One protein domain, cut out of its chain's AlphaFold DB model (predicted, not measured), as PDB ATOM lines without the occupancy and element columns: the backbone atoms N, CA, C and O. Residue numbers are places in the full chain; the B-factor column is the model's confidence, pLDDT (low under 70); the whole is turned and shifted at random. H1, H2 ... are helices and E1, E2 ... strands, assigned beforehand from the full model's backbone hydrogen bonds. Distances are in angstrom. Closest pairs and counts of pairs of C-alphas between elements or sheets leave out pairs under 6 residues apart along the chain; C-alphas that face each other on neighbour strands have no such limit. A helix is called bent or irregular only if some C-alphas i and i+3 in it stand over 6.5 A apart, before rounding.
ATOM      1  N   LEU A  47     151.195 142.737 163.745       73.44
ATOM      2  CA  LEU A  47     152.294 143.370 164.472       73.44
ATOM      3  C   LEU A  47     153.668 143.107 163.833       73.44
ATOM      4  O   LEU A  47     154.645 143.761 164.211       73.44
ATOM      5  N   ALA A  48     153.754 142.198 162.865       79.38
ATOM      6  CA  ALA A  48     154.978 141.926 162.134       79.38
ATOM      7  C   ALA A  48     155.196 142.961 161.019       79.38
ATOM      8  O   ALA A  48     154.266 143.376 160.329       79.38
ATOM      9  N   THR A  49     156.450 143.378 160.837       82.06
ATOM     10  CA  THR A  49     156.867 144.083 159.621       82.06
ATOM     11  C   THR A  49     157.347 143.035 158.626       82.06
ATOM     12  O   THR A  49     158.377 142.397 158.850       82.06
ATOM     13  N   HIS A  50     156.615 142.854 157.531       83.00
ATOM     14  CA  HIS A  50     156.993 141.903 156.488       83.00
ATOM     15  C   HIS A  50     158.108 142.502 155.641       83.00
ATOM     16  O   HIS A  50     157.930 143.565 155.052       83.00
ATOM     17  N   THR A  51     159.269 141.851 155.640       80.88
ATOM     18  CA  THR A  51     160.485 142.367 155.009       80.88
ATOM     19  C   THR A  51     160.835 141.541 153.777       80.88
ATOM     20  O   THR A  51     160.978 140.326 153.884       80.88
ATOM     21  N   PHE A  52     161.007 142.213 152.642       80.06
ATOM     22  CA  PHE A  52     161.365 141.628 151.349       80.06
ATOM     23  C   PHE A  52     162.711 142.176 150.865       80.06
ATOM     24  O   PHE A  52     163.069 143.306 151.199       80.06
ATOM     25  N   TYR A  53     163.446 141.376 150.090       74.44
ATOM     26  CA  TYR A  53     164.755 141.717 149.529       74.44
ATOM     27  C   TYR A  53     164.715 141.551 148.015       74.44
ATOM     28  O   TYR A  53     164.668 140.433 147.528       74.44
ATOM     29  N   ALA A  54     164.720 142.640 147.270       72.81
ATOM     30  CA  ALA A  54     164.609 142.668 145.829       72.81
ATOM     31  C   ALA A  54     165.925 143.176 145.213       72.81
ATOM     32  O   ALA A  54     166.381 144.259 145.573       72.81
ATOM     33  N   PRO A  55     166.561 142.416 144.310       61.88
ATOM     34  CA  PRO A  55     166.174 141.099 143.812       61.88
ATOM     35  C   PRO A  55     166.321 139.999 144.884       61.88
ATOM     36  O   PRO A  55     167.120 140.156 145.810       61.88
ATOM     37  N   PRO A  56     165.612 138.858 144.757       55.62
ATOM     38  CA  PRO A  56     165.624 137.760 145.733       55.62
ATOM     39  C   PRO A  56     167.001 137.241 146.146       55.62
ATOM     40  O   PRO A  56     167.200 136.823 147.286       55.62
ATOM     41  N   SER A  57     167.968 137.304 145.233       52.62
ATOM     42  CA  SER A  57     169.366 136.920 145.451       52.62
ATOM     43  C   SER A  57     170.102 137.808 146.462       52.62
ATOM     44  O   SER A  57     171.157 137.424 146.966       52.62
ATOM     45  N   SER A  58     169.560 138.987 146.778       51.88
ATOM     46  CA  SER A  58     170.171 139.954 147.694       51.88
ATOM     47  C   SER A  58     169.862 139.675 149.171       51.88
ATOM     48  O   SER A  58     170.565 140.195 150.044       51.88
ATOM     49  N   GLY A  59     168.859 138.843 149.471       51.69
ATOM     50  CA  GLY A  59     168.423 138.507 150.827       51.69
ATOM     51  C   GLY A  59     169.126 137.286 151.444       51.69
ATOM     52  O   GLY A  59     169.894 136.590 150.783       51.69
ATOM     53  N   PRO A  60     168.902 137.002 152.740       54.53
ATOM     54  CA  PRO A  60     169.218 135.704 153.332       54.53
ATOM     55  C   PRO A  60     168.524 134.567 152.558       54.53
ATOM     56  O   PRO A  60     167.364 134.738 152.182       54.53
ATOM     57  N   PRO A  61     169.174 133.403 152.374       48.62
ATOM     58  CA  PRO A  61     168.722 132.340 151.465       48.62
ATOM     59  C   PRO A  61     167.333 131.753 151.780       48.62
ATOM     60  O   PRO A  61     166.732 131.129 150.912       48.62
ATOM     61  N   ASP A  62     166.805 131.985 152.986       51.69
ATOM     62  CA  ASP A  62     165.515 131.454 153.444       51.69
ATOM     63  C   ASP A  62     164.360 132.476 153.397       51.69
ATOM     64  O   ASP A  62     163.214 132.139 153.713       51.69
ATOM     65  N   LEU A  63     164.632 133.736 153.033       56.16
ATOM     66  CA  LEU A  63     163.612 134.784 152.971       56.16
ATOM     67  C   LEU A  63     163.105 134.942 151.538       56.16
ATOM     68  O   LEU A  63     163.792 135.460 150.663       56.16
ATOM     69  N   LEU A  64     161.864 134.503 151.318       53.75
ATOM     70  CA  LEU A  64     161.155 134.720 150.062       53.75
ATOM     71  C   LEU A  64     160.988 136.223 149.835       53.75
ATOM     72  O   LEU A  64     160.279 136.911 150.562       53.75
ATOM     73  N   ALA A  65     161.638 136.707 148.790       55.81
ATOM     74  CA  ALA A  65     161.564 138.074 148.293       55.81
ATOM     75  C   ALA A  65     160.364 138.351 147.379       55.81
ATOM     76  O   ALA A  65     160.251 139.428 146.805       55.81
ATOM     77  N   SER A  66     159.493 137.359 147.214       64.44
ATOM     78  CA  SER A  66     158.345 137.408 146.319       64.44
ATOM     79  C   SER A  66     157.047 137.516 147.128       64.44
ATOM     80  O   SER A  66     156.961 136.925 148.214       64.44
ATOM     81  N   PRO A  67     156.005 138.185 146.593       63.88
ATOM     82  CA  PRO A  67     154.636 138.094 147.102       63.88
ATOM     83  C   PRO A  67     154.144 136.660 147.348       63.88
ATOM     84  O   PRO A  67     153.244 136.461 148.160       63.88
ATOM     85  N   GLU A  68     154.765 135.656 146.722       70.06
ATOM     86  CA  GLU A  68     154.565 134.226 147.004       70.06
ATOM     87  C   GLU A  68     154.731 133.857 148.485       70.06
ATOM     88  O   GLU A  68     154.121 132.900 148.959       70.06
ATOM     89  N   TYR A  69     155.490 134.638 149.259       75.88
ATOM     90  CA  TYR A  69     155.527 134.529 150.716       75.88
ATOM     91  C   TYR A  69     154.121 134.534 151.337       75.88
ATOM     92  O   TYR A  69     153.837 133.740 152.238       75.88
ATOM     93  N   PHE A  70     153.219 135.376 150.826       79.00
ATOM     94  CA  PHE A  70     151.845 135.466 151.312       79.00
ATOM     95  C   PHE A  70     151.010 134.232 150.961       79.00
ATOM     96  O   PHE A  70     150.047 133.952 151.670       79.00
ATOM     97  N   ALA A  71     151.394 133.436 149.957       77.94
ATOM     98  CA  ALA A  71     150.717 132.173 149.645       77.94
ATOM     99  C   ALA A  71     150.839 131.143 150.783       77.94
ATOM    100  O   ALA A  71     150.026 130.227 150.890       77.94
ATOM    101  N   ARG A  72     151.824 131.310 151.677       78.06
ATOM    102  CA  ARG A  72     151.984 130.491 152.890       78.06
ATOM    103  C   ARG A  72     151.031 130.901 154.019       78.06
ATOM    104  O   ARG A  72     150.984 130.223 155.042       78.06
ATOM    105  N   MET A  73     150.313 132.012 153.858       81.25
ATOM    106  CA  MET A  73     149.368 132.554 154.830       81.25
ATOM    107  C   MET A  73     147.928 132.280 154.408       81.25
ATOM    108  O   MET A  73     147.592 132.321 153.224       81.25
ATOM    109  N   SER A  74     147.051 132.077 155.391       84.50
ATOM    110  CA  SER A  74     145.609 132.043 155.140       84.50
ATOM    111  C   SER A  74     145.096 133.421 154.711       84.50
ATOM    112  O   SER A  74     145.700 134.446 155.028       84.50
ATOM    113  N   GLN A  75     143.940 133.472 154.044       83.56
ATOM    114  CA  GLN A  75     143.344 134.744 153.619       83.56
ATOM    115  C   GLN A  75     143.141 135.711 154.797       83.56
ATOM    116  O   GLN A  75     143.511 136.876 154.714       83.56
ATOM    117  N   ALA A  76     142.663 135.202 155.938       82.62
ATOM    118  CA  ALA A  76     142.484 136.003 157.147       82.62
ATOM    119  C   ALA A  76     143.805 136.593 157.670       82.62
ATOM    120  O   ALA A  76     143.817 137.695 158.207       82.62
ATOM    121  N   GLN A  77     144.927 135.884 157.508       82.94
ATOM    122  CA  GLN A  77     146.248 136.407 157.858       82.94
ATOM    123  C   GLN A  77     146.707 137.470 156.854       82.94
ATOM    124  O   GLN A  77     147.184 138.524 157.272       82.94
ATOM    125  N   GLN A  78     146.506 137.248 155.553       85.69
ATOM    126  CA  GLN A  78     146.837 138.230 154.516       85.69
ATOM    127  C   GLN A  78     146.084 139.553 154.728       85.69
ATOM    128  O   GLN A  78     146.683 140.624 154.666       85.69
ATOM    129  N   ASP A  79     144.805 139.490 155.099       84.44
ATOM    130  CA  ASP A  79     143.976 140.675 155.358       84.44
ATOM    131  C   ASP A  79     144.444 141.485 156.585       84.44
ATOM    132  O   ASP A  79     144.069 142.652 156.760       84.44
ATOM    133  N   THR A  80     145.287 140.895 157.440       86.44
ATOM    134  CA  THR A  80     145.882 141.552 158.617       86.44
ATOM    135  C   THR A  80     147.259 142.155 158.364       86.44
ATOM    136  O   THR A  80     147.788 142.811 159.256       86.44
ATOM    137  N   VAL A  81     147.833 142.003 157.169       87.06
ATOM    138  CA  VAL A  81     149.117 142.620 156.812       87.06
ATOM    139  C   VAL A  81     148.968 144.143 156.825       87.06
ATOM    140  O   VAL A  81     148.100 144.704 156.154       87.06
ATOM    141  N   ARG A  82     149.786 144.827 157.633       88.12
ATOM    142  CA  ARG A  82     149.749 146.297 157.789       88.12
ATOM    143  C   ARG A  82     151.060 146.977 157.430       88.12
ATOM    144  O   ARG A  82     151.036 148.086 156.906       88.12
ATOM    145  N   ARG A  83     152.189 146.328 157.716       88.81
ATOM    146  CA  ARG A  83     153.519 146.927 157.610       88.81
ATOM    147  C   ARG A  83     154.389 146.114 156.676       88.81
ATOM    148  O   ARG A  83     154.645 144.939 156.943       88.81
ATOM    149  N   VAL A  84     154.859 146.750 155.612       88.00
ATOM    150  CA  VAL A  84     155.744 146.124 154.630       88.00
ATOM    151  C   VAL A  84     156.996 146.967 154.468       88.00
ATOM    152  O   VAL A  84     156.929 148.188 154.333       88.00
ATOM    153  N   ARG A  85     158.144 146.296 154.487       87.19
ATOM    154  CA  ARG A  85     159.442 146.868 154.171       87.19
ATOM    155  C   ARG A  85     160.061 146.118 153.005       87.19
ATOM    156  O   ARG A  85     160.068 144.893 152.983       87.19
ATOM    157  N   VAL A  86     160.618 146.856 152.065       84.50
ATOM    158  CA  VAL A  86     161.249 146.320 150.867       84.50
ATOM    159  C   VAL A  86     162.646 146.897 150.813       84.50
ATOM    160  O   VAL A  86     162.808 148.110 150.773       84.50
ATOM    161  N   PHE A  87     163.647 146.034 150.842       77.88
ATOM    162  CA  PHE A  87     165.001 146.388 150.456       77.88
ATOM    163  C   PHE A  87     165.098 146.153 148.963       77.88
ATOM    164  O   PHE A  87     164.924 145.017 148.546       77.88
ATOM    165  N   ALA A  88     165.312 147.197 148.178       76.25
ATOM    166  CA  ALA A  88     165.410 147.111 146.733       76.25
ATOM    167  C   ALA A  88     166.773 147.627 146.262       76.25
ATOM    168  O   ALA A  88     167.298 148.602 146.814       76.25
ATOM    169  N   ASP A  89     167.327 146.995 145.231       70.56
ATOM    170  CA  ASP A  89     168.300 147.665 144.378       70.56
ATOM    171  C   ASP A  89     167.586 148.630 143.412       70.56
ATOM    172  O   ASP A  89     166.367 148.581 143.202       70.56
ATOM    173  N   VAL A  90     168.348 149.570 142.863       68.69
ATOM    174  CA  VAL A  90     167.784 150.606 141.993       68.69
ATOM    175  C   VAL A  90     167.362 150.022 140.645       68.69
ATOM    176  O   VAL A  90     166.331 150.410 140.104       68.69
ATOM    177  N   ALA A  91     168.111 149.053 140.117       68.75
ATOM    178  CA  ALA A  91     167.809 148.434 138.830       68.75
ATOM    179  C   ALA A  91     166.439 147.732 138.839       68.75
ATOM    180  O   ALA A  91     165.673 147.837 137.884       68.75
ATOM    181  N   TRP A  92     166.105 147.053 139.931       74.12
ATOM    182  CA  TRP A  92     164.825 146.403 140.173       74.12
ATOM    183  C   TRP A  92     163.685 147.417 140.271       74.12
ATOM    184  O   TRP A  92     162.608 147.200 139.712       74.12
ATOM    185  N   LEU A  93     163.927 148.555 140.933       74.31
ATOM    186  CA  LEU A  93     162.958 149.646 141.017       74.31
ATOM    187  C   LEU A  93     162.640 150.221 139.628       74.31
ATOM    188  O   LEU A  93     161.468 150.354 139.275       74.31
ATOM    189  N   LEU A  94     163.674 150.512 138.833       70.88
ATOM    190  CA  LEU A  94     163.537 151.108 137.500       70.88
ATOM    191  C   LEU A  94     162.898 150.152 136.483       70.88
ATOM    192  O   LEU A  94     162.224 150.600 135.564       70.88
ATOM    193  N   LYS A  95     162.995 148.833 136.677       74.06
ATOM    194  CA  LYS A  95     162.268 147.833 135.868       74.06
ATOM    195  C   LYS A  95     160.762 147.767 136.156       74.06
ATOM    196  O   LYS A  95     160.067 146.933 135.585       74.06
ATOM    197  N   GLY A  96     160.241 148.597 137.063       71.19
ATOM    198  CA  GLY A  96     158.812 148.648 137.383       71.19
ATOM    199  C   GLY A  96     158.300 147.454 138.202       71.19
ATOM    200  O   GLY A  96     157.094 147.331 138.432       71.19
ATOM    201  N   GLU A  97     159.190 146.590 138.702       77.50
ATOM    202  CA  GLU A  97     158.822 145.373 139.438       77.50
ATOM    203  C   GLU A  97     158.122 145.680 140.776       77.50
ATOM    204  O   GLU A  97     157.266 144.915 141.239       77.50
ATOM    205  N   LEU A  98     158.393 146.856 141.357       83.19
ATOM    206  CA  LEU A  98     157.749 147.323 142.586       83.19
ATOM    207  C   LEU A  98     156.225 147.408 142.454       83.19
ATOM    208  O   LEU A  98     155.491 147.001 143.361       83.19
ATOM    209  N   LYS A  99     155.736 147.886 141.307       85.62
ATOM    210  CA  LYS A  99     154.302 147.981 141.019       85.62
ATOM    211  C   LYS A  99     153.649 146.600 141.024       85.62
ATOM    212  O   LYS A  99     152.576 146.437 141.604       85.62
ATOM    213  N   GLY A 100     154.304 145.611 140.414       82.81
ATOM    214  CA  GLY A 100     153.824 144.228 140.370       82.81
ATOM    215  C   GLY A 100     153.702 143.615 141.764       82.81
ATOM    216  O   GLY A 100     152.676 143.022 142.098       82.81
ATOM    217  N   MET A 101     154.702 143.836 142.619       84.19
ATOM    218  CA  MET A 101     154.670 143.382 144.009       84.19
ATOM    219  C   MET A 101     153.542 144.053 144.811       84.19
ATOM    220  O   MET A 101     152.804 143.368 145.521       84.19
ATOM    221  N   CYS A 102     153.360 145.372 144.674       86.50
ATOM    222  CA  CYS A 102     152.307 146.111 145.378       86.50
ATOM    223  C   CYS A 102     150.886 145.794 144.878       86.50
ATOM    224  O   CYS A 102     149.929 145.991 145.626       86.50
ATOM    225  N   ALA A 103     150.727 145.253 143.667       86.81
ATOM    226  CA  ALA A 103     149.435 144.807 143.140       86.81
ATOM    227  C   ALA A 103     148.908 143.513 143.798       86.81
ATOM    228  O   ALA A 103     147.737 143.158 143.619       86.81
ATOM    229  N   HIS A 104     149.738 142.795 144.564       86.81
ATOM    230  CA  HIS A 104     149.342 141.535 145.192       86.81
ATOM    231  C   HIS A 104     148.184 141.729 146.201       86.81
ATOM    232  O   HIS A 104     148.217 142.672 146.994       86.81
ATOM    233  N   PRO A 105     147.176 140.832 146.267       84.62
ATOM    234  CA  PRO A 105     146.007 141.005 147.139       84.62
ATOM    235  C   PRO A 105     146.333 141.243 148.621       84.62
ATOM    236  O   PRO A 105     145.691 142.077 149.258       84.62
ATOM    237  N   ALA A 106     147.364 140.577 149.146       85.06
ATOM    238  CA  ALA A 106     147.826 140.749 150.529       85.06
ATOM    239  C   ALA A 106     148.350 142.168 150.844       85.06
ATOM    240  O   ALA A 106     148.401 142.565 152.005       85.06
ATOM    241  N   MET A 107     148.703 142.959 149.826       85.75
ATOM    242  CA  MET A 107     149.194 144.331 149.987       85.75
ATOM    243  C   MET A 107     148.063 145.350 150.183       85.75
ATOM    244  O   MET A 107     148.305 146.467 150.636       85.75
ATOM    245  N   ARG A 108     146.803 144.977 149.912       85.69
ATOM    246  CA  ARG A 108     145.649 145.894 150.011       85.69
ATOM    247  C   ARG A 108     145.449 146.466 151.411       85.69
ATOM    248  O   ARG A 108     144.943 147.577 151.548       85.69
ATOM    249  N   GLY A 109     145.807 145.705 152.443       84.69
ATOM    250  CA  GLY A 109     145.677 146.103 153.844       84.69
ATOM    251  C   GLY A 109     146.823 146.969 154.372       84.69
ATOM    252  O   GLY A 109     146.748 147.402 155.520       84.69
ATOM    253  N   VAL A 110     147.873 147.207 153.581       87.75
ATOM    254  CA  VAL A 110     149.087 147.897 154.033       87.75
ATOM    255  C   VAL A 110     148.790 149.359 154.352       87.75
ATOM    256  O   VAL A 110     148.239 150.092 153.533       87.75
ATOM    257  N   THR A 111     149.181 149.771 155.557       86.88
ATOM    258  CA  THR A 111     149.084 151.149 156.046       86.88
ATOM    259  C   THR A 111     150.438 151.836 156.090       86.88
ATOM    260  O   THR A 111     150.503 153.043 155.882       86.88
ATOM    261  N   ASP A 112     151.512 151.087 156.334       86.94
ATOM    262  CA  ASP A 112     152.863 151.630 156.427       86.94
ATOM    263  C   ASP A 112     153.778 150.874 155.470       86.94
ATOM    264  O   ASP A 112     154.022 149.670 155.622       86.94
ATOM    265  N   PHE A 113     154.277 151.600 154.476       88.38
ATOM    266  CA  PHE A 113     155.153 151.073 153.447       88.38
ATOM    267  C   PHE A 113     156.541 151.701 153.566       88.38
ATOM    268  O   PHE A 113     156.696 152.913 153.684       88.38
ATOM    269  N   SER A 114     157.573 150.869 153.551       85.94
ATOM    270  CA  SER A 114     158.956 151.306 153.706       85.94
ATOM    271  C   SER A 114     159.777 150.756 152.551       85.94
ATOM    272  O   SER A 114     159.978 149.549 152.462       85.94
ATOM    273  N   LEU A 115     160.243 151.630 151.669       83.94
ATOM    274  CA  LEU A 115     161.182 151.281 150.616       83.94
ATOM    275  C   LEU A 115     162.582 151.704 151.055       83.94
ATOM    276  O   LEU A 115     162.830 152.860 151.388       83.94
ATOM    277  N   VAL A 116     163.505 150.757 151.077       78.81
ATOM    278  CA  VAL A 116     164.922 150.992 151.325       78.81
ATOM    279  C   VAL A 116     165.633 150.753 150.008       78.81
ATOM    280  O   VAL A 116     165.803 149.607 149.600       78.81
ATOM    281  N   VAL A 117     166.020 151.837 149.347       73.44
ATOM    282  CA  VAL A 117     166.813 151.800 148.124       73.44
ATOM    283  C   VAL A 117     168.269 151.998 148.510       73.44
ATOM    284  O   VAL A 117     168.659 153.035 149.045       73.44
ATOM    285  N   ARG A 118     169.100 150.995 148.252       66.62
ATOM    286  CA  ARG A 118     170.542 151.131 148.474       66.62
ATOM    287  C   ARG A 118     171.193 151.591 147.175       66.62
ATOM    288  O   ARG A 118     171.182 150.864 146.191       66.62
ATOM    289  N   TRP A 119     171.779 152.785 147.198       57.44
ATOM    290  CA  TRP A 119     172.497 153.417 146.085       57.44
ATOM    291  C   TRP A 119     173.829 152.718 145.771       57.44
ATOM    292  O   TRP A 119     174.483 153.015 144.778       57.44
ATOM    293  N   CYS A 120     174.256 151.777 146.618       46.91
ATOM    294  CA  CYS A 120     175.404 150.923 146.352       46.91
ATOM    295  C   CYS A 120     175.084 149.451 146.586       46.91
ATOM    296  O   CYS A 120     174.835 148.996 147.708       46.91
ATOM    297  N   ASP A 121     175.141 148.705 145.490       43.12
ATOM    298  CA  ASP A 121     175.031 147.261 145.467       43.12
ATOM    299  C   ASP A 121     176.364 146.630 145.894       43.12
ATOM    300  O   ASP A 121     177.231 146.298 145.090       43.12
ATOM    301  N   TRP A 122     176.541 146.447 147.201       45.25
ATOM    302  CA  TRP A 122     177.667 145.695 147.761       45.25
ATOM    303  C   TRP A 122     177.656 144.201 147.383       45.25
ATOM    304  O   TRP A 122     178.585 143.484 147.764       45.25
ATOM    305  N   ARG A 123     176.633 143.708 146.667       42.44
ATOM    306  CA  ARG A 123     176.474 142.290 146.318       42.44
ATOM    307  C   ARG A 123     176.481 141.991 144.815       42.44
ATOM    308  O   ARG A 123     176.494 140.806 144.489       42.44
ATOM    309  N   GLY A 124     176.571 142.985 143.925       39.88
ATOM    310  CA  GLY A 124     176.542 142.705 142.482       39.88
ATOM    311  C   GLY A 124     176.992 143.783 141.489       39.88
ATOM    312  O   GLY A 124     177.286 143.397 140.363       39.88
ATOM    313  N   TRP A 125     177.102 145.072 141.850       42.94
ATOM    314  CA  TRP A 125     177.478 146.182 140.940       42.94
ATOM    315  C   TRP A 125     176.960 146.024 139.494       42.94
ATOM    316  O   TRP A 125     177.741 146.018 138.544       42.94
ATOM    317  N   ALA A 126     175.642 145.897 139.312       34.03
ATOM    318  CA  ALA A 126     175.071 145.783 137.967       34.03
ATOM    319  C   ALA A 126     175.224 147.069 137.121       34.03
ATOM    320  O   ALA A 126     175.252 146.980 135.896       34.03
ATOM    321  N   ALA A 185     161.055 155.782 134.242       52.00
ATOM    322  CA  ALA A 185     162.122 156.739 133.948       52.00
ATOM    323  C   ALA A 185     162.785 157.289 135.226       52.00
ATOM    324  O   ALA A 185     163.935 157.720 135.180       52.00
ATOM    325  N   ASP A 186     162.072 157.248 136.360       71.81
ATOM    326  CA  ASP A 186     162.496 157.817 137.642       71.81
ATOM    327  C   ASP A 186     162.036 156.945 138.834       71.81
ATOM    328  O   ASP A 186     160.979 156.307 138.813       71.81
ATOM    329  N   ALA A 187     162.824 156.936 139.910       72.50
ATOM    330  CA  ALA A 187     162.482 156.318 141.186       72.50
ATOM    331  C   ALA A 187     161.237 156.954 141.831       72.50
ATOM    332  O   ALA A 187     160.489 156.244 142.511       72.50
ATOM    333  N   GLN A 188     160.990 158.253 141.605       80.38
ATOM    334  CA  GLN A 188     159.747 158.900 142.037       80.38
ATOM    335  C   GLN A 188     158.536 158.261 141.343       80.38
ATOM    336  O   GLN A 188     157.606 157.813 142.013       80.38
ATOM    337  N   GLU A 189     158.576 158.155 140.014       81.81
ATOM    338  CA  GLU A 189     157.501 157.573 139.203       81.81
ATOM    339  C   GLU A 189     157.241 156.106 139.581       81.81
ATOM    340  O   GLU A 189     156.092 155.687 139.752       81.81
ATOM    341  N   ALA A 190     158.307 155.329 139.797       81.81
ATOM    342  CA  ALA A 190     158.202 153.942 140.242       81.81
ATOM    343  C   ALA A 190     157.515 153.823 141.613       81.81
ATOM    344  O   ALA A 190     156.684 152.930 141.828       81.81
ATOM    345  N   LEU A 191     157.837 154.730 142.542       83.12
ATOM    346  CA  LEU A 191     157.223 154.768 143.864       83.12
ATOM    347  C   LEU A 191     155.748 155.188 143.782       83.12
ATOM    348  O   LEU A 191     154.904 154.517 144.374       83.12
ATOM    349  N   GLU A 192     155.407 156.212 143.000       84.69
ATOM    350  CA  GLU A 192     154.020 156.648 142.774       84.69
ATOM    351  C   GLU A 192     153.162 155.535 142.158       84.69
ATOM    352  O   GLU A 192     152.066 155.231 142.647       84.69
ATOM    353  N   ALA A 193     153.684 154.857 141.134       84.50
ATOM    354  CA  ALA A 193     153.006 153.745 140.480       84.50
ATOM    355  C   ALA A 193     152.734 152.576 141.445       84.50
ATOM    356  O   ALA A 193     151.689 151.919 141.354       84.50
ATOM    357  N   ALA A 194     153.648 152.326 142.384       85.50
ATOM    358  CA  ALA A 194     153.482 151.330 143.433       85.50
ATOM    359  C   ALA A 194     152.477 151.771 144.507       85.50
ATOM    360  O   ALA A 194     151.623 150.980 144.912       85.50
ATOM    361  N   MET A 195     152.528 153.036 144.931       85.62
ATOM    362  CA  MET A 195     151.598 153.617 145.904       85.62
ATOM    363  C   MET A 195     150.153 153.588 145.404       85.62
ATOM    364  O   MET A 195     149.244 153.299 146.181       85.62
ATOM    365  N   ALA A 196     149.932 153.774 144.100       85.75
ATOM    366  CA  ALA A 196     148.610 153.661 143.484       85.75
ATOM    367  C   ALA A 196     147.949 152.277 143.684       85.75
ATOM    368  O   ALA A 196     146.721 152.157 143.617       85.75
ATOM    369  N   GLN A 197     148.740 151.230 143.955       87.75
ATOM    370  CA  GLN A 197     148.244 149.882 144.260       87.75
ATOM    371  C   GLN A 197     147.906 149.672 145.747       87.75
ATOM    372  O   GLN A 197     147.313 148.651 146.091       87.75
ATOM    373  N   LEU A 198     148.243 150.621 146.629       87.00
ATOM    374  CA  LEU A 198     148.101 150.513 148.085       87.00
ATOM    375  C   LEU A 198     146.958 151.411 148.594       87.00
ATOM    376  O   LEU A 198     147.178 152.540 149.032       87.00
ATOM    377  N   PRO A 199     145.703 150.927 148.594       82.81
ATOM    378  CA  PRO A 199     144.527 151.751 148.853       82.81
ATOM    379  C   PRO A 199     144.327 152.123 150.325       82.81
ATOM    380  O   PRO A 199     143.320 152.737 150.628       82.81
ATOM    381  N   ASN A 200     145.190 151.729 151.258       84.44
ATOM    382  CA  ASN A 200     145.052 152.070 152.681       84.44
ATOM    383  C   ASN A 200     146.311 152.736 153.241       84.44
ATOM    384  O   ASN A 200     146.484 152.821 154.459       84.44
ATOM    385  N   LEU A 201     147.181 153.204 152.347       85.12
ATOM    386  CA  LEU A 201     148.484 153.733 152.682       85.12
ATOM    387  C   LEU A 201     148.366 155.030 153.487       85.12
ATOM    388  O   LEU A 201     147.727 155.991 153.056       85.12
ATOM    389  N   LYS A 202     148.978 155.030 154.669       84.88
ATOM    390  CA  LYS A 202     149.029 156.155 155.610       84.88
ATOM    391  C   LYS A 202     150.424 156.737 155.720       84.88
ATOM    392  O   LYS A 202     150.549 157.929 155.936       84.88
ATOM    393  N   SER A 203     151.461 155.906 155.613       85.25
ATOM    394  CA  SER A 203     152.832 156.397 155.619       85.25
ATOM    395  C   SER A 203     153.723 155.668 154.624       85.25
ATOM    396  O   SER A 203     153.590 154.458 154.411       85.25
ATOM    397  N   VAL A 204     154.635 156.433 154.026       86.19
ATOM    398  CA  VAL A 204     155.692 155.957 153.133       86.19
ATOM    399  C   VAL A 204     157.028 156.442 153.664       86.19
ATOM    400  O   VAL A 204     157.156 157.589 154.084       86.19
ATOM    401  N   SER A 205     158.042 155.584 153.651       85.94
ATOM    402  CA  SER A 205     159.422 155.996 153.908       85.94
ATOM    403  C   SER A 205     160.330 155.523 152.785       85.94
ATOM    404  O   SER A 205     160.279 154.339 152.450       85.94
ATOM    405  N   LEU A 206     161.196 156.403 152.297       83.50
ATOM    406  CA  LEU A 206     162.300 156.089 151.403       83.50
ATOM    407  C   LEU A 206     163.597 156.196 152.201       83.50
ATOM    408  O   LEU A 206     163.925 157.257 152.724       83.50
ATOM    409  N   SER A 207     164.319 155.090 152.320       82.81
ATOM    410  CA  SER A 207     165.671 155.091 152.880       82.81
ATOM    411  C   SER A 207     166.671 154.983 151.742       82.81
ATOM    412  O   SER A 207     166.549 154.064 150.937       82.81
ATOM    413  N   LEU A 208     167.632 155.900 151.689       76.00
ATOM    414  CA  LEU A 208     168.743 155.894 150.744       76.00
ATOM    415  C   LEU A 208     170.021 155.526 151.491       76.00
ATOM    416  O   LEU A 208     170.288 156.081 152.553       76.00
ATOM    417  N   GLU A 209     170.811 154.603 150.950       74.94
ATOM    418  CA  GLU A 209     172.122 154.258 151.511       74.94
ATOM    419  C   GLU A 209     173.226 154.421 150.468       74.94
ATOM    420  O   GLU A 209     173.126 153.841 149.389       74.94
ATOM    421  N   ALA A 210     174.295 155.146 150.800       70.38
ATOM    422  CA  ALA A 210     175.438 155.389 149.924       70.38
ATOM    423  C   ALA A 210     176.779 155.225 150.671       70.38
ATOM    424  O   ALA A 210     176.834 155.351 151.896       70.38
ATOM    425  N   PRO A 211     177.894 154.946 149.976       68.38
ATOM    426  CA  PRO A 211     179.221 154.941 150.567       68.38
ATOM    427  C   PRO A 211     179.566 156.327 151.094       68.38
ATOM    428  O   PRO A 211     179.170 157.331 150.511       68.38
ATOM    429  N   TYR A 212     180.392 156.387 152.136       70.19
ATOM    430  CA  TYR A 212     180.790 157.659 152.748       70.19
ATOM    431  C   TYR A 212     181.395 158.677 151.764       70.19
ATOM    432  O   TYR A 212     181.213 159.871 151.938       70.19
ATOM    433  N   VAL A 213     182.088 158.224 150.712       66.75
ATOM    434  CA  VAL A 213     182.649 159.112 149.670       66.75
ATOM    435  C   VAL A 213     181.600 159.806 148.804       66.75
ATOM    436  O   VAL A 213     181.925 160.776 148.136       66.75
ATOM    437  N   LYS A 214     180.365 159.307 148.813       69.12
ATOM    438  CA  LYS A 214     179.218 159.864 148.095       69.12
ATOM    439  C   LYS A 214     178.264 160.578 149.058       69.12
ATOM    440  O   LYS A 214     177.057 160.569 148.838       69.12
ATOM    441  N   SER A 215     178.782 161.145 150.151       75.62
ATOM    442  CA  SER A 215     177.978 161.896 151.127       75.62
ATOM    443  C   SER A 215     177.211 163.038 150.472       75.62
ATOM    444  O   SER A 215     176.019 163.180 150.709       75.62
ATOM    445  N   ASP A 216     177.883 163.788 149.602       74.00
ATOM    446  CA  ASP A 216     177.328 164.993 148.988       74.00
ATOM    447  C   ASP A 216     176.261 164.619 147.948       74.00
ATOM    448  O   ASP A 216     175.202 165.241 147.878       74.00
ATOM    449  N   GLU A 217     176.493 163.530 147.198       72.69
ATOM    450  CA  GLU A 217     175.472 162.914 146.342       72.69
ATOM    451  C   GLU A 217     174.266 162.489 147.193       72.69
ATOM    452  O   GLU A 217     173.142 162.873 146.890       72.69
ATOM    453  N   LEU A 218     174.473 161.749 148.287       74.88
ATOM    454  CA  LEU A 218     173.390 161.288 149.160       74.88
ATOM    455  C   LEU A 218     172.561 162.456 149.718       74.88
ATOM    456  O   LEU A 218     171.334 162.389 149.694       74.88
ATOM    457  N   GLU A 219     173.204 163.525 150.185       79.25
ATOM    458  CA  GLU A 219     172.527 164.714 150.714       79.25
ATOM    459  C   GLU A 219     171.712 165.437 149.633       79.25
ATOM    460  O   GLU A 219     170.555 165.804 149.869       79.25
ATOM    461  N   ALA A 220     172.263 165.581 148.423       77.31
ATOM    462  CA  ALA A 220     171.548 166.159 147.288       77.31
ATOM    463  C   ALA A 220     170.300 165.336 146.926       77.31
ATOM    464  O   ALA A 220     169.227 165.897 146.700       77.31
ATOM    465  N   GLN A 221     170.408 164.007 146.941       77.19
ATOM    466  CA  GLN A 221     169.299 163.104 146.627       77.19
ATOM    467  C   GLN A 221     168.230 163.088 147.726       77.19
ATOM    468  O   GLN A 221     167.037 163.129 147.430       77.19
ATOM    469  N   LEU A 222     168.624 163.095 149.003       78.75
ATOM    470  CA  LEU A 222     167.684 163.238 150.121       78.75
ATOM    471  C   LEU A 222     166.955 164.584 150.069       78.75
ATOM    472  O   LEU A 222     165.757 164.644 150.345       78.75
ATOM    473  N   SER A 223     167.659 165.651 149.681       78.25
ATOM    474  CA  SER A 223     167.084 166.985 149.502       78.25
ATOM    475  C   SER A 223     166.100 167.032 148.333       78.25
ATOM    476  O   SER A 223     165.016 167.589 148.482       78.25
ATOM    477  N   ALA A 224     166.424 166.393 147.205       79.62
ATOM    478  CA  ALA A 224     165.506 166.253 146.076       79.62
ATOM    479  C   ALA A 224     164.255 165.448 146.466       79.62
ATOM    480  O   ALA A 224     163.133 165.910 146.260       79.62
ATOM    481  N   ALA A 225     164.440 164.297 147.121       79.06
ATOM    482  CA  ALA A 225     163.343 163.458 147.593       79.06
ATOM    483  C   ALA A 225     162.450 164.182 148.611       79.06
ATOM    484  O   ALA A 225     161.239 163.989 148.634       79.06
ATOM    485  N   ARG A 226     163.008 165.066 149.444       80.50
ATOM    486  CA  ARG A 226     162.229 165.871 150.396       80.50
ATOM    487  C   ARG A 226     161.169 166.743 149.717       80.50
ATOM    488  O   ARG A 226     160.096 166.949 150.291       80.50
ATOM    489  N   GLU A 227     161.460 167.248 148.522       81.75
ATOM    490  CA  GLU A 227     160.539 168.100 147.768       81.75
ATOM    491  C   GLU A 227     159.440 167.313 147.045       81.75
ATOM    492  O   GLU A 227     158.481 167.920 146.564       81.75
ATOM    493  N   TRP A 228     159.518 165.978 147.019       82.38
ATOM    494  CA  TRP A 228     158.455 165.146 146.471       82.38
ATOM    495  C   TRP A 228     157.172 165.290 147.285       82.38
ATOM    496  O   TRP A 228     157.168 165.244 148.523       82.38
ATOM    497  N   THR A 229     156.065 165.416 146.561       80.50
ATOM    498  CA  THR A 229     154.721 165.510 147.120       80.50
ATOM    499  C   THR A 229     153.923 164.284 146.737       80.50
ATOM    500  O   THR A 229     153.663 164.062 145.558       80.50
ATOM    501  N   PHE A 230     153.486 163.527 147.740       80.44
ATOM    502  CA  PHE A 230     152.647 162.357 147.518       80.44
ATOM    503  C   PHE A 230     151.242 162.543 148.073       80.44
ATOM    504  O   PHE A 230     151.035 163.188 149.106       80.44
ATOM    505  N   HIS A 231     150.290 161.907 147.395       76.94
ATOM    506  CA  HIS A 231     148.922 161.753 147.864       76.94
ATOM    507  C   HIS A 231     148.838 160.480 148.711       76.94
ATOM    508  O   HIS A 231     148.966 159.364 148.205       76.94
ATOM    509  N   LEU A 232     148.666 160.661 150.021       76.31
ATOM    510  CA  LEU A 232     148.470 159.577 150.980       76.31
ATOM    511  C   LEU A 232     147.009 159.549 151.429       76.31
ATOM    512  O   LEU A 232     146.359 160.585 151.553       76.31
ATOM    513  N   GLY A 233     146.495 158.354 151.705       63.62
ATOM    514  CA  GLY A 233     145.074 158.128 151.931       63.62
ATOM    515  C   GLY A 233     144.425 157.475 150.716       63.62
ATOM    516  O   GLY A 233     144.518 157.945 149.592       63.62
ATOM    517  N   GLY A 234     143.794 156.334 150.959       58.28
ATOM    518  CA  GLY A 234     143.202 155.475 149.946       58.28
ATOM    519  C   GLY A 234     142.221 156.095 148.965       58.28
ATOM    520  O   GLY A 234     141.752 157.211 149.140       58.28
ATOM    521  N   LYS A 235     141.725 155.257 148.044       51.19
ATOM    522  CA  LYS A 235     140.586 155.552 147.142       51.19
ATOM    523  C   LYS A 235     139.290 156.004 147.854       51.19
ATOM    524  O   LYS A 235     138.320 156.339 147.187       51.19
ATOM    525  N   ALA A 236     139.248 155.978 149.189       44.16
ATOM    526  CA  ALA A 236     138.143 156.456 150.021       44.16
ATOM    527  C   ALA A 236     138.365 157.863 150.623       44.16
ATOM    528  O   ALA A 236     137.481 158.361 151.321       44.16
ATOM    529  N   ALA A 237     139.512 158.506 150.384       44.25
ATOM    530  CA  ALA A 237     139.767 159.873 150.823       44.25
ATOM    531  C   ALA A 237     139.021 160.853 149.899       44.25
ATOM    532  O   ALA A 237     139.413 161.096 148.764       44.25
ATOM    533  N   ARG A 238     137.883 161.363 150.377       40.78
ATOM    534  CA  ARG A 238     137.131 162.448 149.737       40.78
ATOM    535  C   ARG A 238     137.889 163.770 149.896       40.78
ATOM    536  O   ARG A 238     138.210 164.110 151.026       40.78
ATOM    537  N   GLU A 239     138.099 164.466 148.776       43.09
ATOM    538  CA  GLU A 239     138.315 165.919 148.538       43.09
ATOM    539  C   GLU A 239     139.288 166.753 149.398       43.09
ATOM    540  O   GLU A 239     139.649 167.847 148.977       43.09
ATOM    541  N   GLU A 240     139.802 166.268 150.524       45.75
ATOM    542  CA  GLU A 240     140.913 166.899 151.243       45.75
ATOM    543  C   GLU A 240     142.187 166.088 150.999       45.75
ATOM    544  O   GLU A 240     142.676 165.357 151.863       45.75
ATOM    545  N   GLU A 241     142.704 166.181 149.774       50.25
ATOM    546  CA  GLU A 241     144.024 165.665 149.420       50.25
ATOM    547  C   GLU A 241     145.079 166.353 150.291       50.25
ATOM    548  O   GLU A 241     145.504 167.481 150.040       50.25
ATOM    549  N   LYS A 242     145.524 165.669 151.346       57.34
ATOM    550  CA  LYS A 242     146.725 166.072 152.071       57.34
ATOM    551  C   LYS A 242     147.918 165.661 151.226       57.34
ATOM    552  O   LYS A 242     148.427 164.554 151.354       57.34
ATOM    553  N   THR A 243     148.349 166.555 150.345       61.19
ATOM    554  CA  THR A 243     149.694 166.486 149.778       61.19
ATOM    555  C   THR A 243     150.684 166.609 150.926       61.19
ATOM    556  O   THR A 243     150.719 167.633 151.616       61.19
ATOM    557  N   VAL A 244     151.469 165.562 151.152       75.50
ATOM    558  CA  VAL A 244     152.481 165.551 152.208       75.50
ATOM    559  C   VAL A 244     153.847 165.782 151.577       75.50
ATOM    560  O   VAL A 244     154.181 165.136 150.587       75.50
ATOM    561  N   LYS A 245     154.637 166.695 152.157       75.31
ATOM    562  CA  LYS A 245     156.064 166.854 151.840       75.31
ATOM    563  C   LYS A 245     156.913 165.899 152.673       75.31
ATOM    564  O   LYS A 245     156.566 165.590 153.814       75.31
ATOM    565  N   GLY A 246     158.047 165.481 152.124       73.56
ATOM    566  CA  GLY A 246     158.974 164.600 152.820       73.56
ATOM    567  C   GLY A 246     159.594 165.275 154.045       73.56
ATOM    568  O   GLY A 246     159.947 166.456 154.028       73.56
ATOM    569  N   VAL A 247     159.763 164.513 155.121       76.50
ATOM    570  CA  VAL A 247     160.544 164.908 156.297       76.50
ATOM    571  C   VAL A 247     161.747 163.982 156.410       76.50
ATOM    572  O   VAL A 247     161.589 162.760 156.458       76.50
ATOM    573  N   VAL A 248     162.949 164.555 156.473       72.75
ATOM    574  CA  VAL A 248     164.171 163.796 156.764       72.75
ATOM    575  C   VAL A 248     164.135 163.407 158.241       72.75
ATOM    576  O   VAL A 248     164.097 164.264 159.120       72.75
ATOM    577  N   SER A 249     164.054 162.106 158.508       60.03
ATOM    578  CA  SER A 249     163.773 161.567 159.844       60.03
ATOM    579  C   SER A 249     165.005 161.022 160.563       60.03
ATOM    580  O   SER A 249     165.021 160.994 161.792       60.03
ATOM    581  N   SER A 250     166.042 160.612 159.827       61.47
ATOM    582  CA  SER A 250     167.298 160.141 160.414       61.47
ATOM    583  C   SER A 250     168.406 160.033 159.375       61.47
ATOM    584  O   SER A 250     168.169 159.498 158.290       61.47
ATOM    585  N   GLU A 251     169.613 160.426 159.770       63.12
ATOM    586  CA  GLU A 251     170.868 160.034 159.133       63.12
ATOM    587  C   GLU A 251     171.582 159.042 160.054       63.12
ATOM    588  O   GLU A 251     171.683 159.255 161.265       63.12
ATOM    589  N   ALA A 252     172.023 157.920 159.502       62.72
ATOM    590  CA  ALA A 252     172.704 156.865 160.230       62.72
ATOM    591  C   ALA A 252     173.983 156.485 159.495       62.72
ATOM    592  O   ALA A 252     173.956 156.077 158.337       62.72
ATOM    593  N   GLU A 253     175.106 156.571 160.192       65.81
ATOM    594  CA  GLU A 253     176.367 156.032 159.711       65.81
ATOM    595  C   GLU A 253     176.575 154.633 160.294       65.81
ATOM    596  O   GLU A 253     176.412 154.419 161.500       65.81
ATOM    597  N   TRP A 254     176.947 153.672 159.451       61.53
ATOM    598  CA  TRP A 254     177.285 152.330 159.910       61.53
ATOM    599  C   TRP A 254     178.435 151.704 159.112       61.53
ATOM    600  O   TRP A 254     178.677 152.009 157.943       61.53
ATOM    601  N   GLU A 255     179.180 150.818 159.780       57.78
ATOM    602  CA  GLU A 255     180.329 150.109 159.211       57.78
ATOM    603  C   GLU A 255     180.018 148.619 159.063       57.78
ATOM    604  O   GLU A 255     179.636 147.945 160.024       57.78
ATOM    605  N   ALA A 256     180.206 148.082 157.857       53.00
ATOM    606  CA  ALA A 256     180.049 146.653 157.620       53.00
ATOM    607  C   ALA A 256     181.268 145.859 158.152       53.00
ATOM    608  O   ALA A 256     182.369 146.400 158.258       53.00
ATOM    609  N   PRO A 257     181.135 144.559 158.466       50.72
ATOM    610  CA  PRO A 257     182.286 143.682 158.699       50.72
ATOM    611  C   PRO A 257     183.065 143.398 157.395       50.72
ATOM    612  O   PRO A 257     182.512 143.466 156.301       50.72
ATOM    613  N   MET A 258     184.353 143.032 157.492       47.22
ATOM    614  CA  MET A 258     185.258 142.821 156.336       47.22
ATOM    615  C   MET A 258     184.769 141.808 155.284       47.22
ATOM    616  O   MET A 258     185.183 141.875 154.132       47.22
ATOM    617  N   LEU A 294     176.705 155.533 154.678       71.75
ATOM    618  CA  LEU A 294     175.779 156.533 155.178       71.75
ATOM    619  C   LEU A 294     174.375 156.148 154.721       71.75
ATOM    620  O   LEU A 294     174.176 155.752 153.576       71.75
ATOM    621  N   GLY A 295     173.409 156.245 155.622       76.38
ATOM    622  CA  GLY A 295     171.998 156.057 155.336       76.38
ATOM    623  C   GLY A 295     171.218 157.306 155.706       76.38
ATOM    624  O   GLY A 295     171.444 157.866 156.774       76.38
ATOM    625  N   GLY A 296     170.281 157.718 154.863       76.88
ATOM    626  CA  GLY A 296     169.316 158.771 155.161       76.88
ATOM    627  C   GLY A 296     167.896 158.297 154.899       76.88
ATOM    628  O   GLY A 296     167.669 157.432 154.054       76.88
ATOM    629  N   VAL A 297     166.927 158.836 155.637       82.38
ATOM    630  CA  VAL A 297     165.519 158.429 155.521       82.38
ATOM    631  C   VAL A 297     164.614 159.634 155.342       82.38
ATOM    632  O   VAL A 297     164.516 160.470 156.243       82.38
ATOM    633  N   VAL A 298     163.878 159.661 154.234       81.50
ATOM    634  CA  VAL A 298     162.771 160.591 153.984       81.50
ATOM    635  C   VAL A 298     161.450 159.880 154.258       81.50
ATOM    636  O   VAL A 298     161.262 158.722 153.882       81.50
ATOM    637  N   ARG A 299     160.530 160.551 154.951       85.25
ATOM    638  CA  ARG A 299     159.226 159.995 155.318       85.25
ATOM    639  C   ARG A 299     158.086 160.947 154.967       85.25
ATOM    640  O   ARG A 299     158.186 162.140 155.232       85.25
ATOM    641  N   TRP A 300     156.990 160.389 154.461       84.50
ATOM    642  CA  TRP A 300     155.722 161.061 154.176       84.50
ATOM    643  C   TRP A 300     154.613 160.391 155.011       84.50
ATOM    644  O   TRP A 300     154.476 159.165 154.963       84.50
ATOM    645  N   CYS A 301     153.869 161.171 155.804       78.81
ATOM    646  CA  CYS A 301     152.790 160.731 156.706       78.81
ATOM    647  C   CYS A 301     151.616 161.713 156.732       78.81
ATOM    648  O   CYS A 301     151.895 162.932 156.729       78.81
TER     649      CYS A 301
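Overview. This is residues 47 to 126, 185 to 258 and 294 to 301 of the 301 residues of an uncharacterized protein of Pseudogymnoascus sp. 24MN13 (UniProt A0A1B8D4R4). Look first for one twisted sheet of six strands, a wall with H4 and the long H7 over one face and no named helix over the other. H6 packs beside H4, H1, H2 and H5 cluster off the sheet, and the small hairpin E5 and E6 runs on into edge strand E7. The 162 printed residues hold seven helices and eight strands, in the order E1 H1 H2 E2 H3 H4 H5 E3 H6 E4 H7 E5 E6 E7 E8; the class is mixed. The mixed sheet runs E1 E2 E3 E4 E8 E7. The whole is compact, with a radius of gyration of the C-alphas of 15.8 A, and spans 45 by 41 by 30 A.

Arrangement. Start at E3, residues 112 to 118. It is parallel to E2, residues 83 to 88, with N 86 and O 114 2.8 A apart, and to E4, residues 203 to 211, with N 115 and O 205 2.8 A apart. E1, residues 49 to 54, is parallel to E2, with N 52 and O 85 at 2.9 A. E8, residues 294 to 300, is antiparallel to E4, with N 206 and O 298 at 2.8 A, and to E7, residues 247 to 257, with N 249 and O 297 at 2.8 A; these N and O pairs are within hydrogen-bond range. H4, residues 97 to 102, is over E2 at a height over the sheet of 9.6 A, and H7, residues 212 to 226, is on the same face: two layers, helices on one face of a sheet. The closest C-alphas of H7 and E8 are those of Tyr 212 and Leu 294, 5.7 A apart. H6, residues 187 to 195, only grazes the sheet and touches H4 at a shallow tilt of 27 degrees, the same way; the C-alphas of Lys 99 and Ala 194, their closest, are 4.2 A apart. H3, residues 90 to 94, only grazes the sheet and touches H6, closest at the C-alphas of Leu 93 and Ala 190, 6.5 A. H2, residues 75 to 78, touches H5, residues 105 to 109, closest at the C-alphas of Gln 78 and Ala 106, 4.8 A; H1, residues 67 to 72, is close but not clearly touching either. E1, H1 H2, E2, with a right-handed crossover, and E2, H3 H4 H5, E3 are strand-helix-strand units, parallel neighbour strands with helices between. E5, residues 229 to 231, and E6, residues 243 to 245, form an antiparallel hairpin, with N 244 and O 230 3.2 A apart, within hydrogen-bond range. Every O i to N i+4 pair is within hydrogen-bond range in H3, H4 and H6, but 9 of 11 in H7, 0 of 2 in H1 and 0 of 1 in H5, where O i to N i+3 gives 3 of 3 in H1 and 1 of 2 in H5; H2 is too short for such a pair.

Along the chain. Find C-alpha 49 at (156.867, 144.083, 159.621), where E1 begins, and C-alpha 300 at (155.722, 161.061, 154.176), where E8 ends after 20.6 A. E7 is 30.5 A long, E4 26.9 A and E3 19.4 A. H7 runs 20.4 A from C-alpha 212 at (180.790, 157.659, 152.748); it is irregular, with C-alphas 213 and 216 8.0 A apart, and H5 only just so, with C-alphas 106 and 109 6.7 A apart.

Size, cuts and confidence. The C-alphas farthest apart are those of Glu 239 and Met 258, 52.9 A. Residues 127 to 184 and 259 to 293 are not printed; the gaps are 17.4 A from C-alpha 126 to C-alpha 185 and 16.7 A from C-alpha 258 to C-alpha 294. Of the links printed whole, E1 to H1 and E5 to E6 are long. Look at the B-factor column for low confidence: 49 residues are under 70, among them 55 to 67, 118 to 126, 233 to 243 and 249 to 258; the mean pLDDT of the printed part is 72.7.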